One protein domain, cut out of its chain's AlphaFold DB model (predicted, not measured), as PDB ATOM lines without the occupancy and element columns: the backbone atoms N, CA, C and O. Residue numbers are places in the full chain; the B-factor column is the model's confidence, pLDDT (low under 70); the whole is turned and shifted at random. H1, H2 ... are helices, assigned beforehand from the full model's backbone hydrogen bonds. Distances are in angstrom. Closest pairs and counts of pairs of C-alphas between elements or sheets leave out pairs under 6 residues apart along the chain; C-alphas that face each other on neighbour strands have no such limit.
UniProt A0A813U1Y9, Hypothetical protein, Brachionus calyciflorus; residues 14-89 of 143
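Overview. This is residues 14 to 89 of the 143 residues of the protein "Hypothetical protein" of Brachionus calyciflorus (UniProt A0A813U1Y9). Two long helices, H2 and H1, make an open V: they meet at the tight link between them and draw apart from there, and the short helix H3 folds back near the far end of H2. H2 makes the longest axis, and residues 14 to 28, of which 15 to 28 belong to H1, stick out as the free end of the other arm. The printed part has 76 residues with three named helices, in the order H1, H2, H3, and no named strand; its class is all helix. It is extended, with a radius of gyration of the C-alphas of 17.9 A, and only just elongated, spanning 54 by 27 by 16 A.

Along the chain. H2, the longest helix, holds the 32 residues 43 to 74 and is 46.0 A from first to last C-alpha; it begins with C-alpha 43 at (-25.455, -65.716, -36.197) and ends with C-alpha 74 at (8.924, -94.712, -45.675). H1, residues 15 to 40, is 37.1 A long and begins with C-alpha 15 at (8.240, -64.134, -39.282). H3, residues 81 to 88, is 9.9 A long and ends with C-alpha 88 at (8.765, -82.139, -48.631).

Arrangement. H2 touches H1, with 11 pairs of C-alphas within 8 A. H2 touches H1 with residues 43 to 50 alone, and H1 touches H2 with residues 32 to 40 alone. The closest C-alphas are those of Leu 36 and Ala 46, 5.1 A apart. The two helices run opposite ways at a steep tilt of 42 degrees and form a helical hairpin; their centres are 15.7 A apart. H2 and H3 are close but not clearly touching, and their closest C-alphas, those of Glu 68 and Phe 88, are 7.0 A apart. They run opposite ways at a steep tilt of 40 degrees. H1 and H3 are apart. In H1, H2 and H3 every O i to N i+4 pair is within hydrogen-bond range.

Size, cuts and confidence. The two C-alphas farthest apart are those of Gly 41 and Glu 78, at 53.6 A, while the C-alphas of Ser 14 and Ser 89, the first and last printed, are 16.4 A apart. Residues 55 to 67, which belong to H2, also stand free. The printed part has no cut. The link from H1 to H2 is tight, with 2 residues, and the link from H2 to H3 is short, with 6 residues. The mean pLDDT of the printed part is 84.3; residue 72 and residues 74 to 89 are under 70, and H3 has a mean of 64.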
ATOM      1  N   SER A  14       9.384 -67.208 -42.934       93.56
ATOM      2  CA  SER A  14       9.905 -66.108 -42.123       93.56
ATOM      3  C   SER A  14       8.813 -65.500 -41.233       93.56
ATOM      4  O   SER A  14       7.615 -65.673 -41.463       93.56
ATOM      5  N   ASN A  15       9.206 -64.753 -40.198       93.06
ATOM      6  CA  ASN A  15       8.240 -64.134 -39.282       93.06
ATOM      7  C   ASN A  15       7.275 -63.172 -39.996       93.06
ATOM      8  O   ASN A  15       6.086 -63.156 -39.678       93.06
ATOM      9  N   ASP A  16       7.763 -62.422 -40.983       94.69
ATOM     10  CA  ASP A  16       6.940 -61.484 -41.750       94.69
ATOM     11  C   ASP A  16       5.935 -62.225 -42.641       94.69
ATOM     12  O   ASP A  16       4.754 -61.867 -42.689       94.69
ATOM     13  N   GLU A  17       6.354 -63.324 -43.273       92.81
ATOM     14  CA  GLU A  17       5.462 -64.188 -44.052       92.81
ATOM     15  C   GLU A  17       4.405 -64.853 -43.169       92.81
ATOM     16  O   GLU A  17       3.236 -64.894 -43.549       92.81
ATOM     17  N   LYS A  18       4.771 -65.304 -41.963       92.69
ATOM     18  CA  LYS A  18       3.817 -65.857 -40.986       92.69
ATOM     19  C   LYS A  18       2.748 -64.835 -40.607       92.69
ATOM     20  O   LYS A  18       1.566 -65.179 -40.547       92.69
ATOM     21  N   LEU A  19       3.132 -63.576 -40.381       93.38
ATOM     22  CA  LEU A  19       2.187 -62.493 -40.090       93.38
ATOM     23  C   LEU A  19       1.262 -62.213 -41.280       93.38
ATOM     24  O   LEU A  19       0.046 -62.088 -41.102       93.38
ATOM     25  N   PHE A  20       1.817 -62.160 -42.491       94.06
ATOM     26  CA  PHE A  20       1.043 -61.950 -43.711       94.06
ATOM     27  C   PHE A  20       0.054 -63.095 -43.975       94.06
ATOM     28  O   PHE A  20      -1.137 -62.855 -44.185       94.06
ATOM     29  N   ILE A  21       0.512 -64.344 -43.878       92.88
ATOM     30  CA  ILE A  21      -0.307 -65.547 -44.059       92.88
ATOM     31  C   ILE A  21      -1.405 -65.623 -43.002       92.88
ATOM     32  O   ILE A  21      -2.557 -65.883 -43.343       92.88
ATOM     33  N   LYS A  22      -1.104 -65.298 -41.740       92.75
ATOM     34  CA  LYS A  22      -2.117 -65.201 -40.680       92.75
ATOM     35  C   LYS A  22      -3.178 -64.144 -40.992       92.75
ATOM     36  O   LYS A  22      -4.364 -64.369 -40.754       92.75
ATOM     37  N   SER A  23      -2.777 -62.998 -41.542       94.38
ATOM     38  CA  SER A  23      -3.712 -61.952 -41.969       94.38
ATOM     39  C   SER A  23      -4.641 -62.442 -43.089       94.38
ATOM     40  O   SER A  23      -5.862 -62.274 -43.004       94.38
ATOM     41  N   LEU A  24      -4.093 -63.131 -44.098       93.38
ATOM     42  CA  LEU A  24      -4.884 -63.755 -45.162       93.38
ATOM     43  C   LEU A  24      -5.834 -64.825 -44.614       93.38
ATOM     44  O   LEU A  24      -7.021 -64.806 -44.941       93.38
ATOM     45  N   GLN A  25      -5.348 -65.712 -43.745       93.19
ATOM     46  CA  GLN A  25      -6.158 -66.749 -43.111       93.19
ATOM     47  C   GLN A  25      -7.349 -66.135 -42.362       93.19
ATOM     48  O   GLN A  25      -8.494 -66.514 -42.618       93.19
ATOM     49  N   ASN A  26      -7.105 -65.119 -41.530       92.94
ATOM     50  CA  ASN A  26      -8.154 -64.392 -40.811       92.94
ATOM     51  C   ASN A  26      -9.170 -63.748 -41.763       92.94
ATOM     52  O   ASN A  26     -10.375 -63.815 -41.521       92.94
ATOM     53  N   LYS A  27      -8.712 -63.154 -42.873       94.19
ATOM     54  CA  LYS A  27      -9.599 -62.562 -43.886       94.19
ATOM     55  C   LYS A  27     -10.557 -63.604 -44.472       94.19
ATOM     56  O   LYS A  27     -11.756 -63.346 -44.559       94.19
ATOM     57  N   TYR A  28     -10.055 -64.783 -44.838       93.94
ATOM     58  CA  TYR A  28     -10.887 -65.856 -45.395       93.94
ATOM     59  C   TYR A  28     -11.782 -66.531 -44.353       93.94
ATOM     60  O   TYR A  28     -12.906 -66.915 -44.679       93.94
ATOM     61  N   MET A  29     -11.332 -66.634 -43.101       93.31
ATOM     62  CA  MET A  29     -12.168 -67.068 -41.980       93.31
ATOM     63  C   MET A  29     -13.355 -66.123 -41.779       93.31
ATOM     64  O   MET A  29     -14.496 -66.579 -41.741       93.31
ATOM     65  N   ASN A  30     -13.107 -64.812 -41.754       94.44
ATOM     66  CA  ASN A  30     -14.158 -63.805 -41.614       94.44
ATOM     67  C   ASN A  30     -15.131 -63.819 -42.798       94.44
ATOM     68  O   ASN A  30     -16.339 -63.756 -42.590       94.44
ATOM     69  N   LEU A  31     -14.627 -63.956 -44.029       95.06
ATOM     70  CA  LEU A  31     -15.472 -64.052 -45.223       95.06
ATOM     71  C   LEU A  31     -16.358 -65.305 -45.197       95.06
ATOM     72  O   LEU A  31     -17.536 -65.242 -45.535       95.06
ATOM     73  N   THR A  32     -15.803 -66.433 -44.749       94.25
ATOM     74  CA  THR A  32     -16.562 -67.678 -44.584       94.25
ATOM     75  C   THR A  32     -17.647 -67.498 -43.525       94.25
ATOM     76  O   THR A  32     -18.795 -67.855 -43.762       94.25
ATOM     77  N   TYR A  33     -17.320 -66.894 -42.379       95.19
ATOM     78  CA  TYR A  33     -18.297 -66.626 -41.328       95.19
ATOM     79  C   TYR A  33     -19.416 -65.678 -41.781       95.19
ATOM     80  O   TYR A  33     -20.584 -65.947 -41.506       95.19
ATOM     81  N   ALA A  34     -19.077 -64.610 -42.509       95.12
ATOM     82  CA  ALA A  34     -20.055 -63.690 -43.085       95.12
ATOM     83  C   ALA A  34     -20.991 -64.421 -44.060       95.12
ATOM     84  O   ALA A  34     -22.205 -64.359 -43.901       95.12
ATOM     85  N   SER A  35     -20.437 -65.227 -44.971       95.19
ATOM     86  CA  SER A  35     -21.234 -66.030 -45.905       95.19
ATOM     87  C   SER A  35     -22.164 -67.022 -45.196       95.19
ATOM     88  O   SER A  35     -23.301 -67.207 -45.623       95.19
ATOM     89  N   LEU A  36     -21.727 -67.637 -44.091       95.62
ATOM     90  CA  LEU A  36     -22.584 -68.512 -43.284       95.62
ATOM     91  C   LEU A  36     -23.690 -67.718 -42.574       95.62
ATOM     92  O   LEU A  36     -24.817 -68.202 -42.477       95.62
ATOM     93  N   CYS A  37     -23.396 -66.511 -42.084       95.81
ATOM     94  CA  CYS A  37     -24.414 -65.629 -41.514       95.81
ATOM     95  C   CYS A  37     -25.490 -65.286 -42.550       95.81
ATOM     96  O   CYS A  37     -26.672 -65.408 -42.231       95.81
ATOM     97  N   ASP A  38     -25.082 -64.947 -43.775       96.06
ATOM     98  CA  ASP A  38     -25.994 -64.626 -44.877       96.06
ATOM     99  C   ASP A  38     -26.852 -65.838 -45.271       96.06
ATOM    100  O   ASP A  38     -28.062 -65.717 -45.442       96.06
ATOM    101  N   GLN A  39     -26.257 -67.034 -45.345       95.19
ATOM    102  CA  GLN A  39     -26.975 -68.260 -45.714       95.19
ATOM    103  C   GLN A  39     -27.962 -68.742 -44.647       95.19
ATOM    104  O   GLN A  39     -29.029 -69.255 -44.975       95.19
ATOM    105  N   PHE A  40     -27.604 -68.638 -43.365       93.44
ATOM    106  CA  PHE A  40     -28.441 -69.154 -42.281       93.44
ATOM    107  C   PHE A  40     -29.379 -68.109 -41.676       93.44
ATOM    108  O   PHE A  40     -30.240 -68.488 -40.879       93.44
ATOM    109  N   GLY A  41     -29.191 -66.818 -41.977       89.88
ATOM    110  CA  GLY A  41     -29.948 -65.707 -41.388       89.88
ATOM    111  C   GLY A  41     -29.834 -65.615 -39.860       89.88
ATOM    112  O   GLY A  41     -30.603 -64.912 -39.210       89.88
ATOM    113  N   CYS A  42     -28.911 -66.371 -39.256       91.00
ATOM    114  CA  CYS A  42     -28.826 -66.575 -37.818       91.00
ATOM    115  C   CYS A  42     -27.368 -66.759 -37.386       91.00
ATOM    116  O   CYS A  42     -26.746 -67.793 -37.640       91.00
ATOM    117  N   SER A  43     -26.845 -65.760 -36.673       91.94
ATOM    118  CA  SER A  43     -25.455 -65.716 -36.197       91.94
ATOM    119  C   SER A  43     -25.088 -66.910 -35.301       91.94
ATOM    120  O   SER A  43     -24.002 -67.472 -35.422       91.94
ATOM    121  N   SER A  44     -26.003 -67.384 -34.446       94.56
ATOM    122  CA  SER A  44     -25.720 -68.520 -33.554       94.56
ATOM    123  C   SER A  44     -25.543 -69.837 -34.317       94.56
ATOM    124  O   SER A  44     -24.601 -70.584 -34.044       94.56
ATOM    125  N   LYS A  45     -26.399 -70.099 -35.313       93.81
ATOM    126  CA  LYS A  45     -26.293 -71.274 -36.187       93.81
ATOM    127  C   LYS A  45     -25.052 -71.192 -37.074       93.81
ATOM    128  O   LYS A  45     -24.311 -72.169 -37.159       93.81
ATOM    129  N   ALA A  46     -24.785 -70.024 -37.659       95.62
ATOM    130  CA  ALA A  46     -23.578 -69.780 -38.445       95.62
ATOM    131  C   ALA A  46     -22.304 -70.018 -37.619       95.62
ATOM    132  O   ALA A  46     -21.396 -70.699 -38.082       95.62
ATOM    133  N   ASN A  47     -22.261 -69.550 -36.369       95.44
ATOM    134  CA  ASN A  47     -21.132 -69.761 -35.462       95.44
ATOM    135  C   ASN A  47     -20.931 -71.237 -35.102       95.44
ATOM    136  O   ASN A  47     -19.797 -71.711 -35.070       95.44
ATOM    137  N   LEU A  48     -22.013 -71.986 -34.864       96.25
ATOM    138  CA  LEU A  48     -21.918 -73.422 -34.600       96.25
ATOM    139  C   LEU A  48     -21.328 -74.174 -35.801       96.25
ATOM    140  O   LEU A  48     -20.388 -74.951 -35.637       96.25
ATOM    141  N   VAL A  49     -21.841 -73.904 -37.005       95.38
ATOM    142  CA  VAL A  49     -21.346 -74.513 -38.248       95.38
ATOM    143  C   VAL A  49     -19.898 -74.107 -38.509       95.38
ATOM    144  O   VAL A  49     -19.061 -74.965 -38.778       95.38
ATOM    145  N   PHE A  50     -19.575 -72.824 -38.360       95.19
ATOM    146  CA  PHE A  50     -18.226 -72.305 -38.554       95.19
ATOM    147  C   PHE A  50     -17.215 -72.970 -37.613       95.19
ATOM    148  O   PHE A  50     -16.161 -73.416 -38.061       95.19
ATOM    149  N   LYS A  51     -17.549 -73.119 -36.325       94.25
ATOM    150  CA  LYS A  51     -16.712 -73.854 -35.364       94.25
ATOM    151  C   LYS A  51     -16.522 -75.314 -35.765       94.25
ATOM    152  O   LYS A  51     -15.402 -75.810 -35.683       94.25
ATOM    153  N   GLY A  52     -17.583 -75.978 -36.226       95.00
ATOM    154  CA  GLY A  52     -17.497 -77.340 -36.759       95.00
ATOM    155  C   GLY A  52     -16.543 -77.434 -37.951       95.00
ATOM    156  O   GLY A  52     -15.673 -78.297 -37.979       95.00
ATOM    157  N   MET A  53     -16.629 -76.490 -38.893       93.00
ATOM    158  CA  MET A  53     -15.707 -76.423 -40.030       93.00
ATOM    159  C   MET A  53     -14.259 -76.202 -39.585       93.00
ATOM    160  O   MET A  53     -13.364 -76.867 -40.096       93.00
ATOM    161  N   MET A  54     -14.012 -75.292 -38.636       90.69
ATOM    162  CA  MET A  54     -12.657 -75.034 -38.135       90.69
ATOM    163  C   MET A  54     -12.076 -76.241 -37.394       90.69
ATOM    164  O   MET A  54     -10.885 -76.509 -37.505       90.69
ATOM    165  N   PHE A  55     -12.912 -77.006 -36.693       91.81
ATOM    166  CA  PHE A  55     -12.494 -78.254 -36.063       91.81
ATOM    167  C   PHE A  55     -12.043 -79.303 -37.090       91.81
ATOM    168  O   PHE A  55     -10.996 -79.924 -36.910       91.81
ATOM    169  N   GLU A  56     -12.780 -79.469 -38.190       90.44
ATOM    170  CA  GLU A  56     -12.366 -80.367 -39.277       90.44
ATOM    171  C   GLU A  56     -11.098 -79.870 -39.987       90.44
ATOM    172  O   GLU A  56     -10.225 -80.672 -40.309       90.44
ATOM    173  N   VAL A  57     -10.942 -78.553 -40.166       88.00
ATOM    174  CA  VAL A  57      -9.700 -77.957 -40.690       88.00
ATOM    175  C   VAL A  57      -8.499 -78.346 -39.826       88.00
ATOM    176  O   VAL A  57      -7.499 -78.798 -40.377       88.00
ATOM    177  N   SER A  58      -8.605 -78.253 -38.496       85.38
ATOM    178  CA  SER A  58      -7.516 -78.661 -37.596       85.38
ATOM    179  C   SER A  58      -7.143 -80.138 -37.763       85.38
ATOM    180  O   SER A  58      -5.962 -80.459 -37.853       85.38
ATOM    181  N   LYS A  59      -8.131 -81.036 -37.888       88.19
ATOM    182  CA  LYS A  59      -7.867 -82.465 -38.125       88.19
ATOM    183  C   LYS A  59      -7.163 -82.724 -39.454       88.19
ATOM    184  O   LYS A  59      -6.292 -83.587 -39.521       88.19
ATOM    185  N   ILE A  60      -7.553 -82.012 -40.514       87.25
ATOM    186  CA  ILE A  60      -6.913 -82.130 -41.831       87.25
ATOM    187  C   ILE A  60      -5.450 -81.692 -41.739       87.25
ATOM    188  O   ILE A  60      -4.590 -82.369 -42.297       87.25
ATOM    189  N   SER A  61      -5.154 -80.614 -41.009       82.00
ATOM    190  CA  SER A  61      -3.778 -80.166 -40.784       82.00
ATOM    191  C   SER A  61      -2.942 -81.208 -40.032       82.00
ATOM    192  O   SER A  61      -1.810 -81.485 -40.431       82.00
ATOM    193  N   ASP A  62      -3.498 -81.838 -38.993       83.06
ATOM    194  CA  ASP A  62      -2.814 -82.900 -38.242       83.06
ATOM    195  C   ASP A  62      -2.558 -84.141 -39.111       83.06
ATOM    196  O   ASP A  62      -1.456 -84.699 -39.106       83.06
ATOM    197  N   LEU A  63      -3.558 -84.555 -39.898       86.38
ATOM    198  CA  LEU A  63      -3.436 -85.672 -40.832       86.38
ATOM    199  C   LEU A  63      -2.402 -85.382 -41.924       86.38
ATOM    200  O   LEU A  63      -1.625 -86.270 -42.268       86.38
ATOM    201  N   GLY A  64      -2.380 -84.146 -42.430       83.06
ATOM    202  CA  GLY A  64      -1.374 -83.657 -43.365       83.06
ATOM    203  C   GLY A  64       0.021 -83.866 -42.797       83.06
ATOM    204  O   GLY A  64       0.771 -84.665 -43.342       83.06
ATOM    205  N   ARG A  65       0.328 -83.277 -41.636       80.56
ATOM    206  CA  ARG A  65       1.646 -83.417 -40.985       80.56
ATOM    207  C   ARG A  65       2.041 -84.869 -40.726       80.56
ATOM    208  O   ARG A  65       3.193 -85.246 -40.930       80.56
ATOM    209  N   TRP A  66       1.096 -85.699 -40.280       85.00
ATOM    210  CA  TRP A  66       1.349 -87.128 -40.096       85.00
ATOM    211  C   TRP A  66       1.703 -87.826 -41.416       85.00
ATOM    212  O   TRP A  66       2.622 -88.649 -41.453       85.00
ATOM    213  N   PHE A  67       1.000 -87.490 -42.501       82.88
ATOM    214  CA  PHE A  67       1.262 -88.027 -43.830       82.88
ATOM    215  C   PHE A  67       2.627 -87.579 -44.357       82.88
ATOM    216  O   PHE A  67       3.393 -88.435 -44.790       82.88
ATOM    217  N   GLU A  68       2.967 -86.289 -44.254       75.62
ATOM    218  CA  GLU A  68       4.284 -85.765 -44.656       75.62
ATOM    219  C   GLU A  68       5.404 -86.527 -43.948       75.62
ATOM    220  O   GLU A  68       6.288 -87.088 -44.596       75.62
ATOM    221  N   LYS A  69       5.310 -86.659 -42.618       76.88
ATOM    222  CA  LYS A  69       6.275 -87.417 -41.818       76.88
ATOM    223  C   LYS A  69       6.376 -88.878 -42.262       76.88
ATOM    224  O   LYS A  69       7.472 -89.400 -42.439       76.88
ATOM    225  N   THR A  70       5.239 -89.536 -42.478       80.38
ATOM    226  CA  THR A  70       5.200 -90.953 -42.873       80.38
ATOM    227  C   THR A  70       5.798 -91.174 -44.262       80.38
ATOM    228  O   THR A  70       6.505 -92.158 -44.477       80.38
ATOM    229  N   VAL A  71       5.527 -90.274 -45.210       76.50
ATOM    230  CA  VAL A  71       6.102 -90.324 -46.557       76.50
ATOM    231  C   VAL A  71       7.605 -90.083 -46.500       76.50
ATOM    232  O   VAL A  71       8.348 -90.829 -47.136       76.50
ATOM    233  N   VAL A  72       8.066 -89.111 -45.709       69.88
ATOM    234  CA  VAL A  72       9.500 -88.861 -45.522       69.88
ATOM    235  C   VAL A  72      10.212 -90.084 -44.936       69.88
ATOM    236  O   VAL A  72      11.274 -90.462 -45.421       69.88
ATOM    237  N   GLU A  73       9.609 -90.763 -43.959       70.88
ATOM    238  CA  GLU A  73      10.208 -91.926 -43.288       70.88
ATOM    239  C   GLU A  73      10.162 -93.232 -44.104       70.88
ATOM    240  O   GLU A  73      11.007 -94.101 -43.894       70.88
ATOM    241  N   LYS A  74       9.179 -93.417 -44.999       69.50
ATOM    242  CA  LYS A  74       8.924 -94.712 -45.675       69.50
ATOM    243  C   LYS A  74       9.144 -94.724 -47.190       69.50
ATOM    244  O   LYS A  74       8.927 -95.760 -47.824       69.50
ATOM    245  N   SER A  75       9.518 -93.606 -47.806       61.22
ATOM    246  CA  SER A  75       9.653 -93.517 -49.268       61.22
ATOM    247  C   SER A  75      10.996 -94.055 -49.793       61.22
ATOM    248  O   SER A  75      11.865 -93.326 -50.268       61.22
ATOM    249  N   ASP A  76      11.118 -95.384 -49.827       57.25
ATOM    250  CA  ASP A  76      12.174 -96.088 -50.580       57.25
ATOM    251  C   ASP A  76      11.865 -96.236 -52.085       57.25
ATOM    252  O   ASP A  76      12.632 -96.827 -52.841       57.25
ATOM    253  N   SER A  77      10.748 -95.675 -52.553       56.56
ATOM    254  CA  SER A  77      10.315 -95.752 -53.952       56.56
ATOM    255  C   SER A  77      11.048 -94.737 -54.842       56.56
ATOM    256  O   SER A  77      10.839 -93.526 -54.721       56.56
ATOM    257  N   GLU A  78      11.856 -95.232 -55.789       56.56
ATOM    258  CA  GLU A  78      12.582 -94.436 -56.800       56.56
ATOM    259  C   GLU A  78      11.677 -93.504 -57.622       56.56
ATOM    260  O   GLU A  78      12.125 -92.459 -58.088       56.56
ATOM    261  N   PHE A  79      10.392 -93.841 -57.766       55.25
ATOM    262  CA  PHE A  79       9.443 -93.080 -58.584       55.25
ATOM    263  C   PHE A  79       8.806 -91.901 -57.835       55.25
ATOM    264  O   PHE A  79       8.445 -90.887 -58.425       55.25
ATOM    265  N   VAL A  80       8.666 -92.030 -56.515       57.41
ATOM    266  CA  VAL A  80       8.018 -91.039 -55.645       57.41
ATOM    267  C   VAL A  80       9.043 -90.012 -55.137       57.41
ATOM    268  O   VAL A  80       8.694 -88.863 -54.867       57.41
ATOM    269  N   ARG A  81      10.332 -90.383 -55.095       60.53
ATOM    270  CA  ARG A  81      11.429 -89.536 -54.602       60.53
ATOM    271  C   ARG A  81      11.551 -88.164 -55.271       60.53
ATOM    272  O   ARG A  81      11.702 -87.221 -54.511       60.53
ATOM    273  N   PRO A  82      11.509 -87.981 -56.604       62.41
ATOM    274  CA  PRO A  82      11.793 -86.666 -57.188       62.41
ATOM    275  C   PRO A  82      10.760 -85.602 -56.796       62.41
ATOM    276  O   PRO A  82      11.126 -84.543 -56.296       62.41
ATOM    277  N   LEU A  83       9.469 -85.926 -56.930       62.03
ATOM    278  CA  LEU A  83       8.374 -85.010 -56.600       62.03
ATOM    279  C   LEU A  83       8.220 -84.824 -55.084       62.03
ATOM    280  O   LEU A  83       7.989 -83.713 -54.618       62.03
ATOM    281  N   MET A  84       8.381 -85.887 -54.290       65.56
ATOM    282  CA  MET A  84       8.332 -85.754 -52.831       65.56
ATOM    283  C   MET A  84       9.565 -85.022 -52.281       65.56
ATOM    284  O   MET A  84       9.417 -84.275 -51.322       65.56
ATOM    285  N   LYS A  85      10.758 -85.163 -52.888       64.81
ATOM    286  CA  LYS A  85      11.953 -84.365 -52.538       64.81
ATOM    287  C   LYS A  85      11.704 -82.873 -52.730       64.81
ATOM    288  O   LYS A  85      12.075 -82.100 -51.855       64.81
ATOM    289  N   GLU A  86      11.052 -82.493 -53.824       66.75
ATOM    290  CA  GLU A  86      10.713 -81.099 -54.120       66.75
ATOM    291  C   GLU A  86       9.636 -80.543 -53.173       66.75
ATOM    292  O   GLU A  86       9.777 -79.435 -52.665       66.75
ATOM    293  N   VAL A  87       8.591 -81.326 -52.876       68.88
ATOM    294  CA  VAL A  87       7.461 -80.878 -52.040       68.88
ATOM    295  C   VAL A  87       7.779 -80.909 -50.540       68.88
ATOM    296  O   VAL A  87       7.384 -80.000 -49.816       68.88
ATOM    297  N   PHE A  88       8.505 -81.921 -50.061       63.56
ATOM    298  CA  PHE A  88       8.765 -82.139 -48.631       63.56
ATOM    299  C   PHE A  88      10.192 -81.805 -48.193       63.56
ATOM    300  O   PHE A  88      10.511 -81.999 -47.025       63.56
ATOM    301  N   SER A  89      11.038 -81.293 -49.097       58.91
ATOM    302  CA  SER A  89      12.420 -80.874 -48.804       58.91
ATOM    303  C   SER A  89      13.157 -81.900 -47.942       58.91
ATOM    304  O   SER A  89      13.560 -81.622 -46.814       58.91
TER     305      SER A  89